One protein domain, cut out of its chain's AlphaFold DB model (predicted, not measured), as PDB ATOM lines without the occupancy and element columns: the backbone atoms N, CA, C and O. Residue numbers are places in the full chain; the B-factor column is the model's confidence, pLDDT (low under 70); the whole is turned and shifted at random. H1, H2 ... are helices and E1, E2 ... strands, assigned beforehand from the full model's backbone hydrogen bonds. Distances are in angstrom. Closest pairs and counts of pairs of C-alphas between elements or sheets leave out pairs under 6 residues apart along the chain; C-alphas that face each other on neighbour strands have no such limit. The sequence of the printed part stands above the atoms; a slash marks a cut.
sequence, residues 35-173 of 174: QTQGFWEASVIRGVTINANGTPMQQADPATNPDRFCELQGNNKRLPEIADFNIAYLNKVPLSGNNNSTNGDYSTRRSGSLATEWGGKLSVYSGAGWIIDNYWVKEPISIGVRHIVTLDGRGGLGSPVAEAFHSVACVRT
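Overview. This is residues 35 to 173 of the 174 residues of an uncharacterized protein of Thorsellia anophelis DSM 18579 (UniProt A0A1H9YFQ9). What shape is it? It has little regular structure: H3 packs on a strongly twisted antiparallel meander, E3 E4 E5, successive strands side by side, with H1 and H2 toward one end of the domain. How large is it? The printed part has 139 residues, with two named strands, four helices, then four strands, mixed in class; it is compact, radius of gyration of the C-alphas 14.5 A, spans 43, 36 and 25 A.

Arrangement. Which strands pair? E4, residues 145 to 150, forms hairpins with E3, 134 to 142, and E5, 156 to 161; N 135 and O 149, and N 150 and O 156, are 2.8 A apart. Which helix is over E4? H3, residues 82 to 85, is, at a height over the sheet of 7.8 A.

Along the chain. Where does E1 begin? E1, residues 43 to 45, begins at C-alpha 43, (-30.390, -17.748, 24.349). Where does E6 end? E6, residues 166 to 168, ends at C-alpha 168, (-15.076, -7.693, 26.186).

Size, cuts and confidence. Which links are long? Residues 86 to 113 and 119 to 133 form the long links. Where is confidence low? In 44 residues pLDDT is under 70, among them 86 to 112.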
ATOM      1  N   GLN A  35     -10.675  -8.711  29.999       90.00
ATOM      2  CA  GLN A  35     -10.846 -10.077  29.528       90.00
ATOM      3  C   GLN A  35     -11.746 -10.859  30.485       90.00
ATOM      4  O   GLN A  35     -11.590 -10.758  31.702       90.00
ATOM      5  N   THR A  36     -12.658 -11.660  29.941       88.06
ATOM      6  CA  THR A  36     -13.515 -12.570  30.716       88.06
ATOM      7  C   THR A  36     -13.440 -13.975  30.144       88.06
ATOM      8  O   THR A  36     -13.177 -14.152  28.947       88.06
ATOM      9  N   GLN A  37     -13.732 -14.973  30.983       88.88
ATOM     10  CA  GLN A  37     -14.057 -16.308  30.475       88.88
ATOM     11  C   GLN A  37     -15.372 -16.270  29.682       88.88
ATOM     12  O   GLN A  37     -16.153 -15.326  29.803       88.88
ATOM     13  N   GLY A  38     -15.587 -17.273  28.833       85.00
ATOM     14  CA  GLY A  38     -16.752 -17.372  27.955       85.00
ATOM     15  C   GLY A  38     -17.847 -18.286  28.487       85.00
ATOM     16  O   GLY A  38     -18.118 -19.299  27.848       85.00
ATOM     17  N   PHE A  39     -18.468 -17.959  29.623       90.19
ATOM     18  CA  PHE A  39     -19.721 -18.597  30.046       90.19
ATOM     19  C   PHE A  39     -20.917 -17.707  29.716       90.19
ATOM     20  O   PHE A  39     -20.803 -16.490  29.748       90.19
ATOM     21  N   TRP A  40     -22.064 -18.279  29.376       87.19
ATOM     22  CA  TRP A  40     -23.233 -17.531  28.934       87.19
ATOM     23  C   TRP A  40     -24.532 -18.224  29.296       87.19
ATOM     24  O   TRP A  40     -24.616 -19.445  29.449       87.19
ATOM     25  N   GLU A  41     -25.570 -17.406  29.394       88.44
ATOM     26  CA  GLU A  41     -26.930 -17.847  29.661       88.44
ATOM     27  C   GLU A  41     -27.589 -18.448  28.411       88.44
ATOM     28  O   GLU A  41     -27.134 -18.268  27.278       88.44
ATOM     29  N   ALA A  42     -28.690 -19.174  28.613       86.12
ATOM     30  CA  ALA A  42     -29.473 -19.709  27.507       86.12
ATOM     31  C   ALA A  42     -29.990 -18.566  26.623       86.12
ATOM     32  O   ALA A  42     -30.399 -17.514  27.115       86.12
ATOM     33  N   SER A  43     -29.992 -18.777  25.310       76.75
ATOM     34  CA  SER A  43     -30.390 -17.748  24.349       76.75
ATOM     35  C   SER A  43     -31.221 -18.333  23.216       76.75
ATOM     36  O   SER A  43     -31.199 -19.536  22.969       76.75
ATOM     37  N   VAL A  44     -31.956 -17.477  22.510       69.69
ATOM     38  CA  VAL A  44     -32.725 -17.862  21.323       69.69
ATOM     39  C   VAL A  44     -32.229 -17.045  20.142       69.69
ATOM     40  O   VAL A  44     -32.358 -15.822  20.124       69.69
ATOM     41  N   ILE A  45     -31.698 -17.728  19.129       66.38
ATOM     42  CA  ILE A  45     -31.264 -17.110  17.875       66.38
ATOM     43  C   ILE A  45     -32.154 -17.636  16.759       66.38
ATOM     44  O   ILE A  45     -32.184 -18.838  16.507       66.38
ATOM     45  N   ARG A  46     -32.869 -16.742  16.063       64.69
ATOM     46  CA  ARG A  46     -33.753 -17.104  14.934       64.69
ATOM     47  C   ARG A  46     -34.746 -18.235  15.272       64.69
ATOM     48  O   ARG A  46     -34.991 -19.117  14.457       64.69
ATOM     49  N   GLY A  47     -35.286 -18.234  16.491       66.88
ATOM     50  CA  GLY A  47     -36.216 -19.269  16.964       66.88
ATOM     51  C   GLY A  47     -35.566 -20.605  17.348       66.88
ATOM     52  O   GLY A  47     -36.277 -21.517  17.758       66.88
ATOM     53  N   VAL A  48     -34.239 -20.725  17.264       69.06
ATOM     54  CA  VAL A  48     -33.488 -21.878  17.770       69.06
ATOM     55  C   VAL A  48     -33.000 -21.572  19.178       69.06
ATOM     56  O   VAL A  48     -32.237 -20.626  19.391       69.06
ATOM     57  N   THR A  49     -33.433 -22.383  20.139       79.06
ATOM     58  CA  THR A  49     -32.945 -22.318  21.516       79.06
ATOM     59  C   THR A  49     -31.544 -22.905  21.596       79.06
ATOM     60  O   THR A  49     -31.319 -24.057  21.223       79.06
ATOM     61  N   ILE A  50     -30.609 -22.120  22.122       79.69
ATOM     62  CA  ILE A  50     -29.270 -22.565  22.482       79.69
ATOM     63  C   ILE A  50     -29.182 -22.618  24.003       79.69
ATOM     64  O   ILE A  50     -29.465 -21.640  24.697       79.69
ATOM     65  N   ASN A  51     -28.793 -23.782  24.516       86.25
ATOM     66  CA  ASN A  51     -28.614 -23.982  25.945       86.25
ATOM     67  C   ASN A  51     -27.436 -23.152  26.466       86.25
ATOM     68  O   ASN A  51     -26.444 -22.932  25.764       86.25
ATOM     69  N   ALA A  52     -27.558 -22.732  27.719       87.88
ATOM     70  CA  ALA A  52     -26.493 -22.073  28.455       87.88
ATOM     71  C   ALA A  52     -25.239 -22.966  28.539       87.88
ATOM     72  O   ALA A  52     -25.355 -24.197  28.494       87.88
ATOM     73  N   ASN A  53     -24.056 -22.371  28.704       88.25
ATOM     74  CA  ASN A  53     -22.846 -23.108  29.084       88.25
ATOM     75  C   ASN A  53     -22.345 -22.657  30.468       88.25
ATOM     76  O   ASN A  53     -22.634 -21.556  30.934       88.25
ATOM     77  N   GLY A  54     -21.611 -23.534  31.148       88.50
ATOM     78  CA  GLY A  54     -21.162 -23.297  32.520       88.50
ATOM     79  C   GLY A  54     -22.224 -23.549  33.591       88.50
ATOM     80  O   GLY A  54     -23.385 -23.861  33.325       88.50
ATOM     81  N   THR A  55     -21.781 -23.446  34.840       92.44
ATOM     82  CA  THR A  55     -22.606 -23.580  36.046       92.44
ATOM     83  C   THR A  55     -23.412 -22.302  36.325       92.44
ATOM     84  O   THR A  55     -23.017 -21.225  35.876       92.44
ATOM     85  N   PRO A  56     -24.482 -22.364  37.145       94.00
ATOM     86  CA  PRO A  56     -25.221 -21.167  37.560       94.00
ATOM     87  C   PRO A  56     -24.336 -20.086  38.196       94.00
ATOM     88  O   PRO A  56     -24.569 -18.898  38.005       94.00
ATOM     89  N   MET A  57     -23.292 -20.493  38.928       93.31
ATOM     90  CA  MET A  57     -22.344 -19.561  39.539       93.31
ATOM     91  C   MET A  57     -21.496 -18.840  38.484       93.31
ATOM     92  O   MET A  57     -21.347 -17.627  38.561       93.31
ATOM     93  N   GLN A  58     -20.996 -19.565  37.479       92.31
ATOM     94  CA  GLN A  58     -20.240 -18.975  36.366       92.31
ATOM     95  C   GLN A  58     -21.114 -18.042  35.518       92.31
ATOM     96  O   GLN A  58     -20.674 -16.984  35.088       92.31
ATOM     97  N   GLN A  59     -22.388 -18.386  35.327       91.19
ATOM     98  CA  GLN A  59     -23.321 -17.528  34.594       91.19
ATOM     99  C   GLN A  59     -23.648 -16.233  35.349       91.19
ATOM    100  O   GLN A  59     -23.851 -15.201  34.718       91.19
ATOM    101  N   ALA A  60     -23.646 -16.252  36.683       91.50
ATOM    102  CA  ALA A  60     -23.950 -15.076  37.494       91.50
ATOM    103  C   ALA A  60     -22.757 -14.117  37.700       91.50
ATOM    104  O   ALA A  60     -22.969 -12.974  38.118       91.50
ATOM    105  N   ASP A  61     -21.522 -14.555  37.434       92.50
ATOM    106  CA  ASP A  61     -20.300 -13.797  37.731       92.50
ATOM    107  C   ASP A  61     -19.795 -12.995  36.508       92.50
ATOM    108  O   ASP A  61     -19.414 -13.598  35.499       92.50
ATOM    109  N   PRO A  62     -19.706 -11.646  36.579       91.00
ATOM    110  CA  PRO A  62     -19.185 -10.818  35.486       91.00
ATOM    111  C   PRO A  62     -17.732 -11.102  35.090       91.00
ATOM    112  O   PRO A  62     -17.341 -10.756  33.979       91.00
ATOM    113  N   ALA A  63     -16.907 -11.709  35.946       89.44
ATOM    114  CA  ALA A  63     -15.546 -12.096  35.564       89.44
ATOM    115  C   ALA A  63     -15.534 -13.287  34.589       89.44
ATOM    116  O   ALA A  63     -14.572 -13.488  33.840       89.44
ATOM    117  N   THR A  64     -16.605 -14.081  34.595       91.81
ATOM    118  CA  THR A  64     -16.675 -15.345  33.857       91.81
ATOM    119  C   THR A  64     -17.803 -15.389  32.826       91.81
ATOM    120  O   THR A  64     -17.794 -16.263  31.966       91.81
ATOM    121  N   ASN A  65     -18.710 -14.408  32.834       91.56
ATOM    122  CA  ASN A  65     -19.765 -14.260  31.840       91.56
ATOM    123  C   ASN A  65     -19.729 -12.864  31.179       91.56
ATOM    124  O   ASN A  65     -20.034 -11.866  31.843       91.56
ATOM    125  N   PRO A  66     -19.415 -12.763  29.870       92.19
ATOM    126  CA  PRO A  66     -19.328 -11.487  29.171       92.19
ATOM    127  C   PRO A  66     -20.697 -10.818  28.954       92.19
ATOM    128  O   PRO A  66     -20.755  -9.589  28.883       92.19
ATOM    129  N   ASP A  67     -21.807 -11.571  28.896       92.19
ATOM    130  CA  ASP A  67     -23.151 -10.972  28.872       92.19
ATOM    131  C   ASP A  67     -23.416 -10.242  30.188       92.19
ATOM    132  O   ASP A  67     -23.769  -9.059  30.190       92.19
ATOM    133  N   ARG A  68     -23.154 -10.932  31.307       93.44
ATOM    134  CA  ARG A  68     -23.354 -10.385  32.650       93.44
ATOM    135  C   ARG A  68     -22.430  -9.205  32.923       93.44
ATOM    136  O   ARG A  68     -22.860  -8.210  33.507       93.44
ATOM    137  N   PHE A  69     -21.181  -9.290  32.463       94.12
ATOM    138  CA  PHE A  69     -20.238  -8.177  32.511       94.12
ATOM    139  C   PHE A  69     -20.826  -6.922  31.866       94.12
ATOM    140  O   PHE A  69     -20.834  -5.864  32.500       94.12
ATOM    141  N   CYS A  70     -21.331  -7.031  30.631       93.38
ATOM    142  CA  CYS A  70     -21.857  -5.886  29.893       93.38
ATOM    143  C   CYS A  70     -23.170  -5.349  30.458       93.38
ATOM    144  O   CYS A  70     -23.337  -4.131  30.507       93.38
ATOM    145  N   GLU A  71     -24.064  -6.221  30.917       92.50
ATOM    146  CA  GLU A  71     -25.319  -5.820  31.558       92.50
ATOM    147  C   GLU A  71     -25.059  -4.956  32.805       92.50
ATOM    148  O   GLU A  71     -25.651  -3.887  32.978       92.50
ATOM    149  N   LEU A  72     -24.100  -5.365  33.642       93.12
ATOM    150  CA  LEU A  72     -23.740  -4.650  34.870       93.12
ATOM    151  C   LEU A  72     -23.050  -3.302  34.624       93.12
ATOM    152  O   LEU A  72     -22.995  -2.475  35.534       93.12
ATOM    153  N   GLN A  73     -22.580  -3.024  33.401       90.62
ATOM    154  CA  GLN A  73     -22.094  -1.686  33.041       90.62
ATOM    155  C   GLN A  73     -23.223  -0.638  32.967       90.62
ATOM    156  O   GLN A  73     -22.934   0.555  32.817       90.62
ATOM    157  N   GLY A  74     -24.492  -1.062  33.035       88.56
ATOM    158  CA  GLY A  74     -25.668  -0.196  33.010       88.56
ATOM    159  C   GLY A  74     -25.884   0.508  31.667       88.56
ATOM    160  O   GLY A  74     -25.249   0.196  30.661       88.56
ATOM    161  N   ASN A  75     -26.796   1.485  31.639       89.50
ATOM    162  CA  ASN A  75     -27.093   2.305  30.454       89.50
ATOM    163  C   ASN A  75     -27.443   1.492  29.195       89.50
ATOM    164  O   ASN A  75     -26.977   1.829  28.105       89.50
ATOM    165  N   ASN A  76     -28.240   0.427  29.343       89.62
ATOM    166  CA  ASN A  76     -28.642  -0.475  28.254       89.62
ATOM    167  C   ASN A  76     -27.452  -1.051  27.470       89.62
ATOM    168  O   ASN A  76     -27.533  -1.260  26.255       89.62
ATOM    169  N   LYS A  77     -26.324  -1.261  28.155       92.62
ATOM    170  CA  LYS A  77     -25.177  -1.943  27.574       92.62
ATOM    171  C   LYS A  77     -25.450  -3.436  27.473       92.62
ATOM    172  O   LYS A  77     -26.041  -4.045  28.360       92.62
ATOM    173  N   ARG A  78     -24.994  -4.014  26.372       92.75
ATOM    174  CA  ARG A  78     -25.079  -5.441  26.078       92.75
ATOM    175  C   ARG A  78     -23.802  -5.905  25.403       92.75
ATOM    176  O   ARG A  78     -23.045  -5.093  24.861       92.75
ATOM    177  N   LEU A  79     -23.605  -7.215  25.395       91.12
ATOM    178  CA  LEU A  79     -22.621  -7.813  24.513       91.12
ATOM    179  C   LEU A  79     -23.034  -7.538  23.044       91.12
ATOM    180  O   LEU A  79     -24.232  -7.606  22.721       91.12
ATOM    181  N   PRO A  80     -22.092  -7.147  22.171       88.50
ATOM    182  CA  PRO A  80     -22.347  -6.889  20.764       88.50
ATOM    183  C   PRO A  80     -22.798  -8.150  20.056       88.50
ATOM    184  O   PRO A  80     -22.300  -9.240  20.312       88.50
ATOM    185  N   GLU A  81     -23.722  -7.972  19.135       82.75
ATOM    186  CA  GLU A  81     -24.075  -8.965  18.140       82.75
ATOM    187  C   GLU A  81     -22.985  -8.988  17.064       82.75
ATOM    188  O   GLU A  81     -22.279  -7.997  16.853       82.75
ATOM    189  N   ILE A  82     -22.854 -10.094  16.333       77.44
ATOM    190  CA  ILE A  82     -21.910 -10.198  15.206       77.44
ATOM    191  C   ILE A  82     -22.114  -9.028  14.241       77.44
ATOM    192  O   ILE A  82     -21.145  -8.445  13.763       77.44
ATOM    193  N   ALA A  83     -23.372  -8.651  14.001       73.75
ATOM    194  CA  ALA A  83     -23.733  -7.551  13.117       73.75
ATOM    195  C   ALA A  83     -23.236  -6.175  13.594       73.75
ATOM    196  O   ALA A  83     -23.030  -5.299  12.753       73.75
ATOM    197  N   ASP A  84     -23.022  -5.979  14.901       80.69
ATOM    198  CA  ASP A  84     -22.452  -4.736  15.433       80.69
ATOM    199  C   ASP A  84     -20.970  -4.611  15.050       80.69
ATOM    200  O   ASP A  84     -20.473  -3.511  14.806       80.69
ATOM    201  N   PHE A  85     -20.257  -5.736  14.954       76.69
ATOM    202  CA  PHE A  85     -18.831  -5.758  14.639       76.69
ATOM    203  C   PHE A  85     -18.518  -5.939  13.158       76.69
ATOM    204  O   PHE A  85     -17.665  -5.228  12.624       76.69
ATOM    205  N   ASN A  86     -19.142  -6.915  12.505       64.81
ATOM    206  CA  ASN A  86     -18.600  -7.526  11.298       64.81
ATOM    207  C   ASN A  86     -19.673  -7.786  10.250       64.81
ATOM    208  O   ASN A  86     -20.521  -8.647  10.470       64.81
ATOM    209  N   ILE A  87     -19.550  -7.137   9.084       57.47
ATOM    210  CA  ILE A  87     -20.089  -7.627   7.807       57.47
ATOM    211  C   ILE A  87     -19.114  -7.234   6.685       57.47
ATOM    212  O   ILE A  87     -19.227  -6.160   6.109       57.47
ATOM    213  N   ALA A  88     -18.135  -8.101   6.414       48.88
ATOM    214  CA  ALA A  88     -17.317  -8.138   5.193       48.88
ATOM    215  C   ALA A  88     -16.685  -6.798   4.735       48.88
ATOM    216  O   ALA A  88     -17.256  -6.034   3.956       48.88
ATOM    217  N   TYR A  89     -15.428  -6.558   5.118       34.84
ATOM    218  CA  TYR A  89     -14.611  -5.497   4.520       34.84
ATOM    219  C   TYR A  89     -13.976  -5.975   3.193       34.84
ATOM    220  O   TYR A  89     -13.208  -6.934   3.177       34.84
ATOM    221  N   LEU A  90     -14.327  -5.291   2.093       34.81
ATOM    222  CA  LEU A  90     -13.709  -5.267   0.750       34.81
ATOM    223  C   LEU A  90     -13.198  -6.606   0.159       34.81
ATOM    224  O   LEU A  90     -12.063  -7.029   0.374       34.81
ATOM    225  N   ASN A  91     -14.006  -7.187  -0.737       35.03
ATOM    226  CA  ASN A  91     -13.606  -8.176  -1.754       35.03
ATOM    227  C   ASN A  91     -13.003  -9.502  -1.258       35.03
ATOM    228  O   ASN A  91     -12.262 -10.155  -1.996       35.03
ATOM    229  N   LYS A  92     -13.342  -9.959  -0.048       35.09
ATOM    230  CA  LYS A  92     -13.020 -11.324   0.389       35.09
ATOM    231  C   LYS A  92     -14.291 -12.113   0.651       35.09
ATOM    232  O   LYS A  92     -15.064 -11.782   1.542       35.09
ATOM    233  N   VAL A  93     -14.479 -13.167  -0.144       39.72
ATOM    234  CA  VAL A  93     -15.430 -14.246   0.140       39.72
ATOM    235  C   VAL A  93     -15.193 -14.699   1.588       39.72
ATOM    236  O   VAL A  93     -14.022 -14.859   1.951       39.72
ATOM    237  N   PRO A  94     -16.235 -14.881   2.424       37.19
ATOM    238  CA  PRO A  94     -16.074 -15.396   3.781       37.19
ATOM    239  C   PRO A  94     -15.259 -16.695   3.736       37.19
ATOM    240  O   PRO A  94     -15.673 -17.696   3.150       37.19
ATOM    241  N   LEU A  95     -14.038 -16.644   4.273       35.12
ATOM    242  CA  LEU A  95     -13.102 -17.759   4.208       35.12
ATOM    243  C   LEU A  95     -13.508 -18.808   5.249       35.12
ATOM    244  O   LEU A  95     -13.412 -18.585   6.451       35.12
ATOM    245  N   SER A  96     -13.916 -19.967   4.729       34.44
ATOM    246  CA  SER A  96     -14.238 -21.227   5.412       34.44
ATOM    247  C   SER A  96     -15.539 -21.262   6.226       34.44
ATOM    248  O   SER A  96     -15.568 -21.001   7.420       34.44
ATOM    249  N   GLY A  97     -16.623 -21.679   5.562       36.31
ATOM    250  CA  GLY A  97     -17.632 -22.603   6.107       36.31
ATOM    251  C   GLY A  97     -18.472 -22.191   7.320       36.31
ATOM    252  O   GLY A  97     -19.354 -22.957   7.697       36.31
ATOM    253  N   ASN A  98     -18.258 -21.025   7.928       40.81
ATOM    254  CA  ASN A  98     -19.084 -20.542   9.027       40.81
ATOM    255  C   ASN A  98     -19.987 -19.405   8.538       40.81
ATOM    256  O   ASN A  98     -19.650 -18.223   8.571       40.81
ATOM    257  N   ASN A  99     -21.155 -19.816   8.054       41.78
ATOM    258  CA  ASN A  99     -22.173 -19.017   7.368       41.78
ATOM    259  C   ASN A  99     -23.035 -18.173   8.325       41.78
ATOM    260  O   ASN A  99     -24.138 -17.753   7.961       41.78
ATOM    261  N   ASN A 100     -22.565 -17.952   9.553       40.81
ATOM    262  CA  ASN A 100     -23.332 -17.377  10.652       40.81
ATOM    263  C   ASN A 100     -23.377 -15.845  10.592       40.81
ATOM    264  O   ASN A 100     -23.026 -15.161  11.548       40.81
ATOM    265  N   SER A 101     -23.881 -15.292   9.485       42.28
ATOM    266  CA  SER A 101     -24.680 -14.079   9.624       42.28
ATOM    267  C   SER A 101     -26.096 -14.533   9.983       42.28
ATOM    268  O   SER A 101     -26.701 -15.367   9.297       42.28
ATOM    269  N   THR A 102     -26.657 -13.992  11.063       38.28
ATOM    270  CA  THR A 102     -28.072 -14.188  11.409       38.28
ATOM    271  C   THR A 102     -29.028 -13.520  10.408       38.28
ATOM    272  O   THR A 102     -30.241 -13.627  10.572       38.28
ATOM    273  N   ASN A 103     -28.536 -13.013   9.268       38.06
ATOM    274  CA  ASN A 103     -29.367 -12.527   8.162       38.06
ATOM    275  C   ASN A 103     -29.112 -13.173   6.783       38.06
ATOM    276  O   ASN A 103     -29.819 -12.826   5.848       38.06
ATOM    277  N   GLY A 104     -28.182 -14.127   6.628       38.06
ATOM    278  CA  GLY A 104     -27.993 -14.878   5.372       38.06
ATOM    279  C   GLY A 104     -27.530 -14.053   4.162       38.06
ATOM    280  O   GLY A 104     -27.467 -14.586   3.058       38.06
ATOM    281  N   ASP A 105     -27.202 -12.775   4.354       41.53
ATOM    282  CA  ASP A 105     -26.820 -11.874   3.274       41.53
ATOM    283  C   ASP A 105     -25.312 -11.594   3.337       41.53
ATOM    284  O   ASP A 105     -24.809 -10.919   4.234       41.53
ATOM    285  N   TYR A 106     -24.577 -12.238   2.429       44.41
ATOM    286  CA  TYR A 106     -23.108 -12.312   2.414       44.41
ATOM    287  C   TYR A 106     -22.460 -11.232   1.536       44.41
ATOM    288  O   TYR A 106     -21.237 -11.188   1.412       44.41
ATOM    289  N   SER A 107     -23.279 -10.400   0.885       42.59
ATOM    290  CA  SER A 107     -22.861  -9.467  -0.169       42.59
ATOM    291  C   SER A 107     -23.080  -7.995   0.181       42.59
ATOM    292  O   SER A 107     -22.588  -7.107  -0.517       42.59
ATOM    293  N   THR A 108     -23.795  -7.715   1.267       43.59
ATOM    294  CA  THR A 108     -24.215  -6.364   1.615       43.59
ATOM    295  C   THR A 108     -23.294  -5.769   2.671       43.59
ATOM    296  O   THR A 108     -23.267  -6.193   3.822       43.59
ATOM    297  N   ARG A 109     -22.550  -4.722   2.292       50.09
ATOM    298  CA  ARG A 109     -21.949  -3.791   3.255       50.09
ATOM    299  C   ARG A 109     -23.072  -3.292   4.168       50.09
ATOM    300  O   ARG A 109     -23.913  -2.511   3.721       50.09
ATOM    301  N   ARG A 110     -23.100  -3.713   5.434       53.66
ATOM    302  CA  ARG A 110     -24.068  -3.173   6.397       53.66
ATOM    303  C   ARG A 110     -23.493  -1.900   6.997       53.66
ATOM    304  O   ARG A 110     -22.570  -1.951   7.815       53.66
ATOM    305  N   SER A 111     -24.036  -0.768   6.553       60.03
ATOM    306  CA  SER A 111     -23.786   0.523   7.194       60.03
ATOM    307  C   SER A 111     -24.104   0.415   8.685       60.03
ATOM    308  O   SER A 111     -25.086  -0.229   9.068       60.03
ATOM    309  N   GLY A 112     -23.233   0.989   9.511       66.81
ATOM    310  CA  GLY A 112     -23.348   0.968  10.968       66.81
ATOM    311  C   GLY A 112     -22.626  -0.176  11.686       66.81
ATOM    312  O   GLY A 112     -22.639  -0.186  12.913       66.81
ATOM    313  N   SER A 113     -21.963  -1.103  10.981       74.56
ATOM    314  CA  SER A 113     -21.058  -2.070  11.632       74.56
ATOM    315  C   SER A 113     -19.673  -1.466  11.880       74.56
ATOM    316  O   SER A 113     -19.139  -0.726  11.048       74.56
ATOM    317  N   LEU A 114     -19.059  -1.810  13.012       80.06
ATOM    318  CA  LEU A 114     -17.807  -1.209  13.474       80.06
ATOM    319  C   LEU A 114     -16.670  -1.367  12.455       80.06
ATOM    320  O   LEU A 114     -16.025  -0.380  12.107       80.06
ATOM    321  N   ALA A 115     -16.474  -2.574  11.913       75.31
ATOM    322  CA  ALA A 115     -15.431  -2.827  10.920       75.31
ATOM    323  C   ALA A 115     -15.690  -2.131   9.570       75.31
ATOM    324  O   ALA A 115     -14.741  -1.828   8.848       75.31
ATOM    325  N   THR A 116     -16.950  -1.858   9.219       71.81
ATOM    326  CA  THR A 116     -17.297  -1.149   7.977       71.81
ATOM    327  C   THR A 116     -17.019   0.344   8.078       71.81
ATOM    328  O   THR A 116     -16.543   0.941   7.113       71.81
ATOM    329  N   GLU A 117     -17.329   0.949   9.224       76.56
ATOM    330  CA  GLU A 117     -17.197   2.396   9.418       76.56
ATOM    331  C   GLU A 117     -15.773   2.798   9.839       76.56
ATOM    332  O   GLU A 117     -15.273   3.838   9.420       76.56
ATOM    333  N   TRP A 118     -15.093   1.950  10.617       78.31
ATOM    334  CA  TRP A 118     -13.795   2.264  11.236       78.31
ATOM    335  C   TRP A 118     -12.670   1.307  10.824       78.31
ATOM    336  O   TRP A 118     -11.532   1.442  11.267       78.31
ATOM    337  N   GLY A 119     -12.952   0.334   9.958       74.88
ATOM    338  CA  GLY A 119     -11.978  -0.669   9.544       74.88
ATOM    339  C   GLY A 119     -11.740  -1.760  10.590       74.88
ATOM    340  O   GLY A 119     -12.195  -1.712  11.731       74.88
ATOM    341  N   GLY A 120     -11.000  -2.791  10.185       73.69
ATOM    342  CA  GLY A 120     -10.795  -3.982  11.002       73.69
ATOM    343  C   GLY A 120      -9.719  -3.871  12.083       73.69
ATOM    344  O   GLY A 120      -9.570  -4.838  12.816       73.69
ATOM    345  N   LYS A 121      -8.931  -2.783  12.167       79.88
ATOM    346  CA  LYS A 121      -7.820  -2.625  13.136       79.88
ATOM    347  C   LYS A 121      -8.075  -1.458  14.079       79.88
ATOM    348  O   LYS A 121      -7.483  -0.396  13.920       79.88
ATOM    349  N   LEU A 122      -8.929  -1.635  15.078       80.94
ATOM    350  CA  LEU A 122      -9.304  -0.508  15.942       80.94
ATOM    351  C   LEU A 122      -8.184  -0.049  16.879       80.94
ATOM    352  O   LEU A 122      -8.178   1.099  17.316       80.94
ATOM    353  N   SER A 123      -7.188  -0.904  17.120       82.69
ATOM    354  CA  SER A 123      -6.018  -0.570  17.934       82.69
ATOM    355  C   SER A 123      -5.148   0.554  17.344       82.69
ATOM    356  O   SER A 123      -4.221   1.009  18.006       82.69
ATOM    357  N   VAL A 124      -5.385   0.986  16.095       83.69
ATOM    358  CA  VAL A 124      -4.679   2.141  15.501       83.69
ATOM    359  C   VAL A 124      -5.224   3.481  15.994       83.69
ATOM    360  O   VAL A 124      -4.530   4.492  15.898       83.69
ATOM    361  N   TYR A 125      -6.452   3.506  16.520       82.50
ATOM    362  CA  TYR A 125      -7.070   4.720  17.037       82.50
ATOM    363  C   TYR A 125      -6.603   4.959  18.473       82.50
ATOM    364  O   TYR A 125      -7.113   4.370  19.429       82.50
ATOM    365  N   SER A 126      -5.605   5.831  18.618       81.56
ATOM    366  CA  SER A 126      -5.067   6.215  19.926       81.56
ATOM    367  C   SER A 126      -6.172   6.733  20.854       81.56
ATOM    368  O   SER A 126      -7.028   7.514  20.441       81.56
ATOM    369  N   GLY A 127      -6.159   6.286  22.112       80.56
ATOM    370  CA  GLY A 127      -7.135   6.688  23.131       80.56
ATOM    371  C   GLY A 127      -8.493   5.980  23.060       80.56
ATOM    372  O   GLY A 127      -9.296   6.147  23.971       80.56
ATOM    373  N   ALA A 128      -8.748   5.153  22.039       79.25
ATOM    374  CA  ALA A 128     -10.018   4.436  21.901       79.25
ATOM    375  C   ALA A 128     -10.118   3.167  22.776       79.25
ATOM    376  O   ALA A 128     -11.198   2.596  22.896       79.25
ATOM    377  N   GLY A 129      -9.010   2.722  23.384       83.94
ATOM    378  CA  GLY A 129      -8.983   1.590  24.321       83.94
ATOM    379  C   GLY A 129      -9.076   0.197  23.701       83.94
ATOM    380  O   GLY A 129      -9.189  -0.792  24.422       83.94
ATOM    381  N   TRP A 130      -9.021   0.108  22.374       85.69
ATOM    382  CA  TRP A 130      -8.960  -1.164  21.664       85.69
ATOM    383  C   TRP A 130      -7.546  -1.734  21.714       85.69
ATOM    384  O   TRP A 130      -6.573  -1.038  21.411       85.69
ATOM    385  N   ILE A 131      -7.440  -3.015  22.047       86.31
ATOM    386  CA  ILE A 131      -6.191  -3.770  22.004       86.31
ATOM    387  C   ILE A 131      -6.249  -4.784  20.862       86.31
ATOM    388  O   ILE A 131      -7.309  -5.063  20.302       86.31
ATOM    389  N   ILE A 132      -5.091  -5.321  20.487       84.31
ATOM    390  CA  ILE A 132      -5.025  -6.403  19.505       84.31
ATOM    391  C   ILE A 132      -5.380  -7.701  20.237       84.31
ATOM    392  O   ILE A 132      -4.517  -8.307  20.864       84.31
ATOM    393  N   ASP A 133      -6.653  -8.083  20.186       84.88
ATOM    394  CA  ASP A 133      -7.186  -9.301  20.802       84.88
ATOM    395  C   ASP A 133      -8.439  -9.785  20.045       84.88
ATOM    396  O   ASP A 133      -8.923  -9.149  19.098       84.88
ATOM    397  N   ASN A 134      -8.958 -10.929  20.476       86.50
ATOM    398  CA  ASN A 134     -10.281 -11.423  20.148       86.50
ATOM    399  C   ASN A 134     -11.319 -10.826  21.099       86.50
ATOM    400  O   ASN A 134     -11.067 -10.672  22.294       86.50
ATOM    401  N   TYR A 135     -12.500 -10.544  20.559       88.56
ATOM    402  CA  TYR A 135     -13.607  -9.948  21.292       88.56
ATOM    403  C   TYR A 135     -14.823 -10.863  21.306       88.56
ATOM    404  O   TYR A 135     -15.218 -11.388  20.261       88.56
ATOM    405  N   TRP A 136     -15.429 -11.024  22.482       89.75
ATOM    406  CA  TRP A 136     -16.675 -11.770  22.647       89.75
ATOM    407  C   TRP A 136     -17.840 -11.120  21.890       89.75
ATOM    408  O   TRP A 136     -17.989  -9.897  21.895       89.75
ATOM    409  N   VAL A 137     -18.701 -11.952  21.300       86.06
ATOM    410  CA  VAL A 137     -19.985 -11.530  20.717       86.06
ATOM    411  C   VAL A 137     -21.132 -12.364  21.273       86.06
ATOM    412  O   VAL A 137     -20.929 -13.469  21.763       86.06
ATOM    413  N   LYS A 138     -22.345 -11.832  21.205       85.00
ATOM    414  CA  LYS A 138     -23.539 -12.373  21.851       85.00
ATOM    415  C   LYS A 138     -23.944 -13.740  21.321       85.00
ATOM    416  O   LYS A 138     -24.346 -14.599  22.106       85.00
ATOM    417  N   GLU A 139     -23.853 -13.955  20.014       77.31
ATOM    418  CA  GLU A 139     -24.377 -15.149  19.362       77.31
ATOM    419  C   GLU A 139     -23.516 -16.391  19.642       77.31
ATOM    420  O   GLU A 139     -22.361 -16.464  19.204       77.31
ATOM    421  N   PRO A 140     -24.059 -17.421  20.315       72.31
ATOM    422  CA  PRO A 140     -23.466 -18.750  20.283       72.31
ATOM    423  C   PRO A 140     -23.468 -19.385  18.880       72.31
ATOM    424  O   PRO A 140     -24.355 -19.144  18.062       72.31
ATOM    425  N   ILE A 141     -22.478 -20.245  18.626       69.00
ATOM    426  CA  ILE A 141     -22.395 -21.127  17.447       69.00
ATOM    427  C   ILE A 141     -23.122 -22.444  17.729       69.00
ATOM    428  O   ILE A 141     -23.832 -22.970  16.874       69.00
ATOM    429  N   SER A 142     -22.911 -22.989  18.928       69.44
ATOM    430  CA  SER A 142     -23.464 -24.260  19.388       69.44
ATOM    431  C   SER A 142     -23.546 -24.282  20.914       69.44
ATOM    432  O   SER A 142     -23.117 -23.352  21.597       69.44
ATOM    433  N   ILE A 143     -24.060 -25.382  21.466       70.50
ATOM    434  CA  ILE A 143     -24.000 -25.650  22.905       70.50
ATOM    435  C   ILE A 143     -22.514 -25.702  23.301       70.50
ATOM    436  O   ILE A 143     -21.773 -26.533  22.782       70.50
ATOM    437  N   GLY A 144     -22.066 -24.776  24.150       73.62
ATOM    438  CA  GLY A 144     -20.680 -24.708  24.633       73.62
ATOM    439  C   GLY A 144     -19.699 -23.894  23.786       73.62
ATOM    440  O   GLY A 144     -18.541 -23.768  24.175       73.62
ATOM    441  N   VAL A 145     -20.132 -23.304  22.666       74.69
ATOM    442  CA  VAL A 145     -19.253 -22.500  21.809       74.69
ATOM    443  C   VAL A 145     -19.908 -21.192  21.369       74.69
ATOM    444  O   VAL A 145     -21.036 -21.181  20.873       74.69
ATOM    445  N   ARG A 146     -19.148 -20.097  21.455       78.12
ATOM    446  CA  ARG A 146     -19.559 -18.755  21.034       78.12
ATOM    447  C   ARG A 146     -18.587 -18.158  20.025       78.12
ATOM    448  O   ARG A 146     -17.424 -18.550  19.954       78.12
ATOM    449  N   HIS A 147     -19.106 -17.258  19.196       78.88
ATOM    450  CA  HIS A 147     -18.299 -16.530  18.226       78.88
ATOM    451  C   HIS A 147     -17.345 -15.551  18.919       78.88
ATOM    452  O   HIS A 147     -17.600 -15.061  20.022       78.88
ATOM    453  N   ILE A 148     -16.261 -15.232  18.222       83.00
ATOM    454  CA  ILE A 148     -15.359 -14.133  18.558       83.00
ATOM    455  C   ILE A 148     -15.045 -13.330  17.298       83.00
ATOM    456  O   ILE A 148     -15.090 -13.852  16.181       83.00
ATOM    457  N   VAL A 149     -14.704 -12.059  17.470       80.31
ATOM    458  CA  VAL A 149     -14.221 -11.202  16.381       80.31
ATOM    459  C   VAL A 149     -12.782 -10.797  16.655       80.31
ATOM    460  O   VAL A 149     -12.461 -10.305  17.733       80.31
ATOM    461  N   THR A 150     -11.923 -10.972  15.656       80.25
ATOM    462  CA  THR A 150     -10.537 -10.511  15.675       80.25
ATOM    463  C   THR A 150     -10.444  -9.161  14.964       80.25
ATOM    464  O   THR A 150     -10.763  -9.036  13.777       80.25
ATOM    465  N   LEU A 151      -9.971  -8.142  15.684       76.62
ATOM    466  CA  LEU A 151      -9.843  -6.768  15.187       76.62
ATOM    467  C   LEU A 151      -8.378  -6.413  14.858       76.62
ATOM    468  O   LEU A 151      -7.811  -5.448  15.371       76.62
ATOM    469  N   ASP A 152      -7.757  -7.205  13.980       70.62
ATOM    470  CA  ASP A 152      -6.339  -7.118  13.586       70.62
ATOM    471  C   ASP A 152      -6.067  -6.331  12.284       70.62
ATOM    472  O   ASP A 152      -4.922  -6.210  11.840       70.62
ATOM    473  N   GLY A 153      -7.108  -5.782  11.658       64.06
ATOM    474  CA  GLY A 153      -7.057  -5.126  10.345       64.06
ATOM    475  C   GLY A 153      -7.868  -5.794   9.265       64.06
ATOM    476  O   GLY A 153      -8.188  -5.138   8.276       64.06
ATOM    477  N   ARG A 154      -8.279  -7.046   9.469       57.12
ATOM    478  CA  ARG A 154      -9.202  -7.726   8.556       57.12
ATOM    479  C   ARG A 154     -10.638  -7.728   9.070       57.12
ATOM    480  O   ARG A 154     -11.539  -7.937   8.266       57.12
ATOM    481  N   GLY A 155     -10.849  -7.476  10.367       57.03
ATOM    482  CA  GLY A 155     -12.170  -7.595  10.995       57.03
ATOM    483  C   GLY A 155     -12.700  -9.022  10.863       57.03
ATOM    484  O   GLY A 155     -13.853  -9.232  10.492       57.03
ATOM    485  N   GLY A 156     -11.812 -10.002  11.046       60.09
ATOM    486  CA  GLY A 156     -12.122 -11.406  10.821       60.09
ATOM    487  C   GLY A 156     -13.051 -11.940  11.902       60.09
ATOM    488  O   GLY A 156     -12.877 -11.648  13.082       60.09
ATOM    489  N   LEU A 157     -14.025 -12.758  11.508       63.59
ATOM    490  CA  LEU A 157     -14.704 -13.629  12.460       63.59
ATOM    491  C   LEU A 157     -13.712 -14.741  12.831       63.59
ATOM    492  O   LEU A 157     -13.230 -15.452  11.946       63.59
ATOM    493  N   GLY A 158     -13.359 -14.845  14.108       58.16
ATOM    494  CA  GLY A 158     -12.468 -15.887  14.604       58.16
ATOM    495  C   GLY A 158     -13.202 -17.218  14.768       58.16
ATOM    496  O   GLY A 158     -14.411 -17.259  15.002       58.16
ATOM    497  N   SER A 159     -12.464 -18.320  14.627       55.81
ATOM    498  CA  SER A 159     -12.978 -19.671  14.860       55.81
ATOM    499  C   SER A 159     -13.375 -19.898  16.330       55.81
ATOM    500  O   SER A 159     -12.810 -19.269  17.223       55.81
ATOM    501  N   PRO A 160     -14.337 -20.806  16.572       61.16
ATOM    502  CA  PRO A 160     -14.923 -21.090  17.879       61.16
ATOM    503  C   PRO A 160     -13.915 -21.377  18.993       61.16
ATOM    504  O   PRO A 160     -13.007 -22.187  18.818       61.16
ATOM    505  N   VAL A 161     -14.157 -20.800  20.170       64.69
ATOM    506  CA  VAL A 161     -13.415 -21.093  21.403       64.69
ATOM    507  C   VAL A 161     -14.385 -21.413  22.538       64.69
ATOM    508  O   VAL A 161     -15.358 -20.693  22.769       64.69
ATOM    509  N   ALA A 162     -14.127 -22.518  23.233       64.19
ATOM    510  CA  ALA A 162     -14.788 -22.837  24.491       64.19
ATOM    511  C   ALA A 162     -13.981 -22.208  25.634       64.19
ATOM    512  O   ALA A 162     -12.766 -22.383  25.686       64.19
ATOM    513  N   GLU A 163     -14.661 -21.487  26.530       71.19
ATOM    514  CA  GLU A 163     -14.167 -21.183  27.886       71.19
ATOM    515  C   GLU A 163     -12.760 -20.542  27.955       71.19
ATOM    516  O   GLU A 163     -11.972 -20.816  28.858       71.19
ATOM    517  N   ALA A 164     -12.435 -19.664  27.003       81.06
ATOM    518  CA  ALA A 164     -11.153 -18.960  26.937       81.06
ATOM    519  C   ALA A 164     -11.246 -17.529  27.490       81.06
ATOM    520  O   ALA A 164     -12.336 -16.991  27.654       81.06
ATOM    521  N   PHE A 165     -10.105 -16.895  27.768       87.31
ATOM    522  CA  PHE A 165     -10.064 -15.466  28.082       87.31
ATOM    523  C   PHE A 165      -9.979 -14.650  26.797       87.31
ATOM    524  O   PHE A 165      -9.002 -14.753  26.056       87.31
ATOM    525  N   HIS A 166     -10.991 -13.819  26.567       90.00
ATOM    526  CA  HIS A 166     -11.032 -12.860  25.466       90.00
ATOM    527  C   HIS A 166     -11.533 -11.514  25.954       90.00
ATOM    528  O   HIS A 166     -12.228 -11.430  26.970       90.00
ATOM    529  N   SER A 167     -11.173 -10.467  25.219       91.38
ATOM    530  CA  SER A 167     -11.596  -9.109  25.519       91.38
ATOM    531  C   SER A 167     -13.111  -8.945  25.391       91.38
ATOM    532  O   SER A 167     -13.771  -9.539  24.535       91.38
ATOM    533  N   VAL A 168     -13.671  -8.084  26.232       91.44
ATOM    534  CA  VAL A 168     -15.076  -7.693  26.186       91.44
ATOM    535  C   VAL A 168     -15.180  -6.253  25.710       91.44
ATOM    536  O   VAL A 168     -14.583  -5.342  26.281       91.44
ATOM    537  N   ALA A 169     -15.986  -6.043  24.675       91.12
ATOM    538  CA  ALA A 169     -16.499  -4.730  24.323       91.12
ATOM    539  C   ALA A 169     -18.005  -4.742  24.557       91.12
ATOM    540  O   ALA A 169     -18.671  -5.702  24.183       91.12
ATOM    541  N   CYS A 170     -18.544  -3.682  25.151       92.31
ATOM    542  CA  CYS A 170     -19.979  -3.546  25.360       92.31
ATOM    543  C   CYS A 170     -20.530  -2.462  24.446       92.31
ATOM    544  O   CYS A 170     -19.973  -1.364  24.372       92.31
ATOM    545  N   VAL A 171     -21.649  -2.746  23.794       90.44
ATOM    546  CA  VAL A 171     -22.358  -1.779  22.953       90.44
ATOM    547  C   VAL A 171     -23.591  -1.270  23.674       90.44
ATOM    548  O   VAL A 171     -24.206  -1.990  24.458       90.44
ATOM    549  N   ARG A 172     -23.952  -0.016  23.413       89.50
ATOM    550  CA  ARG A 172     -25.173   0.609  23.921       89.50
ATOM    551  C   ARG A 172     -26.160   0.763  22.774       89.50
ATOM    552  O   ARG A 172     -25.817   1.377  21.768       89.50
ATOM    553  N   THR A 173     -27.380   0.275  22.960       79.38
ATOM    554  CA  THR A 173     -28.495   0.615  22.071       79.38
ATOM    555  C   THR A 173     -28.896   2.071  22.334       79.38
ATOM    556  O   THR A 173     -29.143   2.429  23.490       79.38
TER     557      THR A 173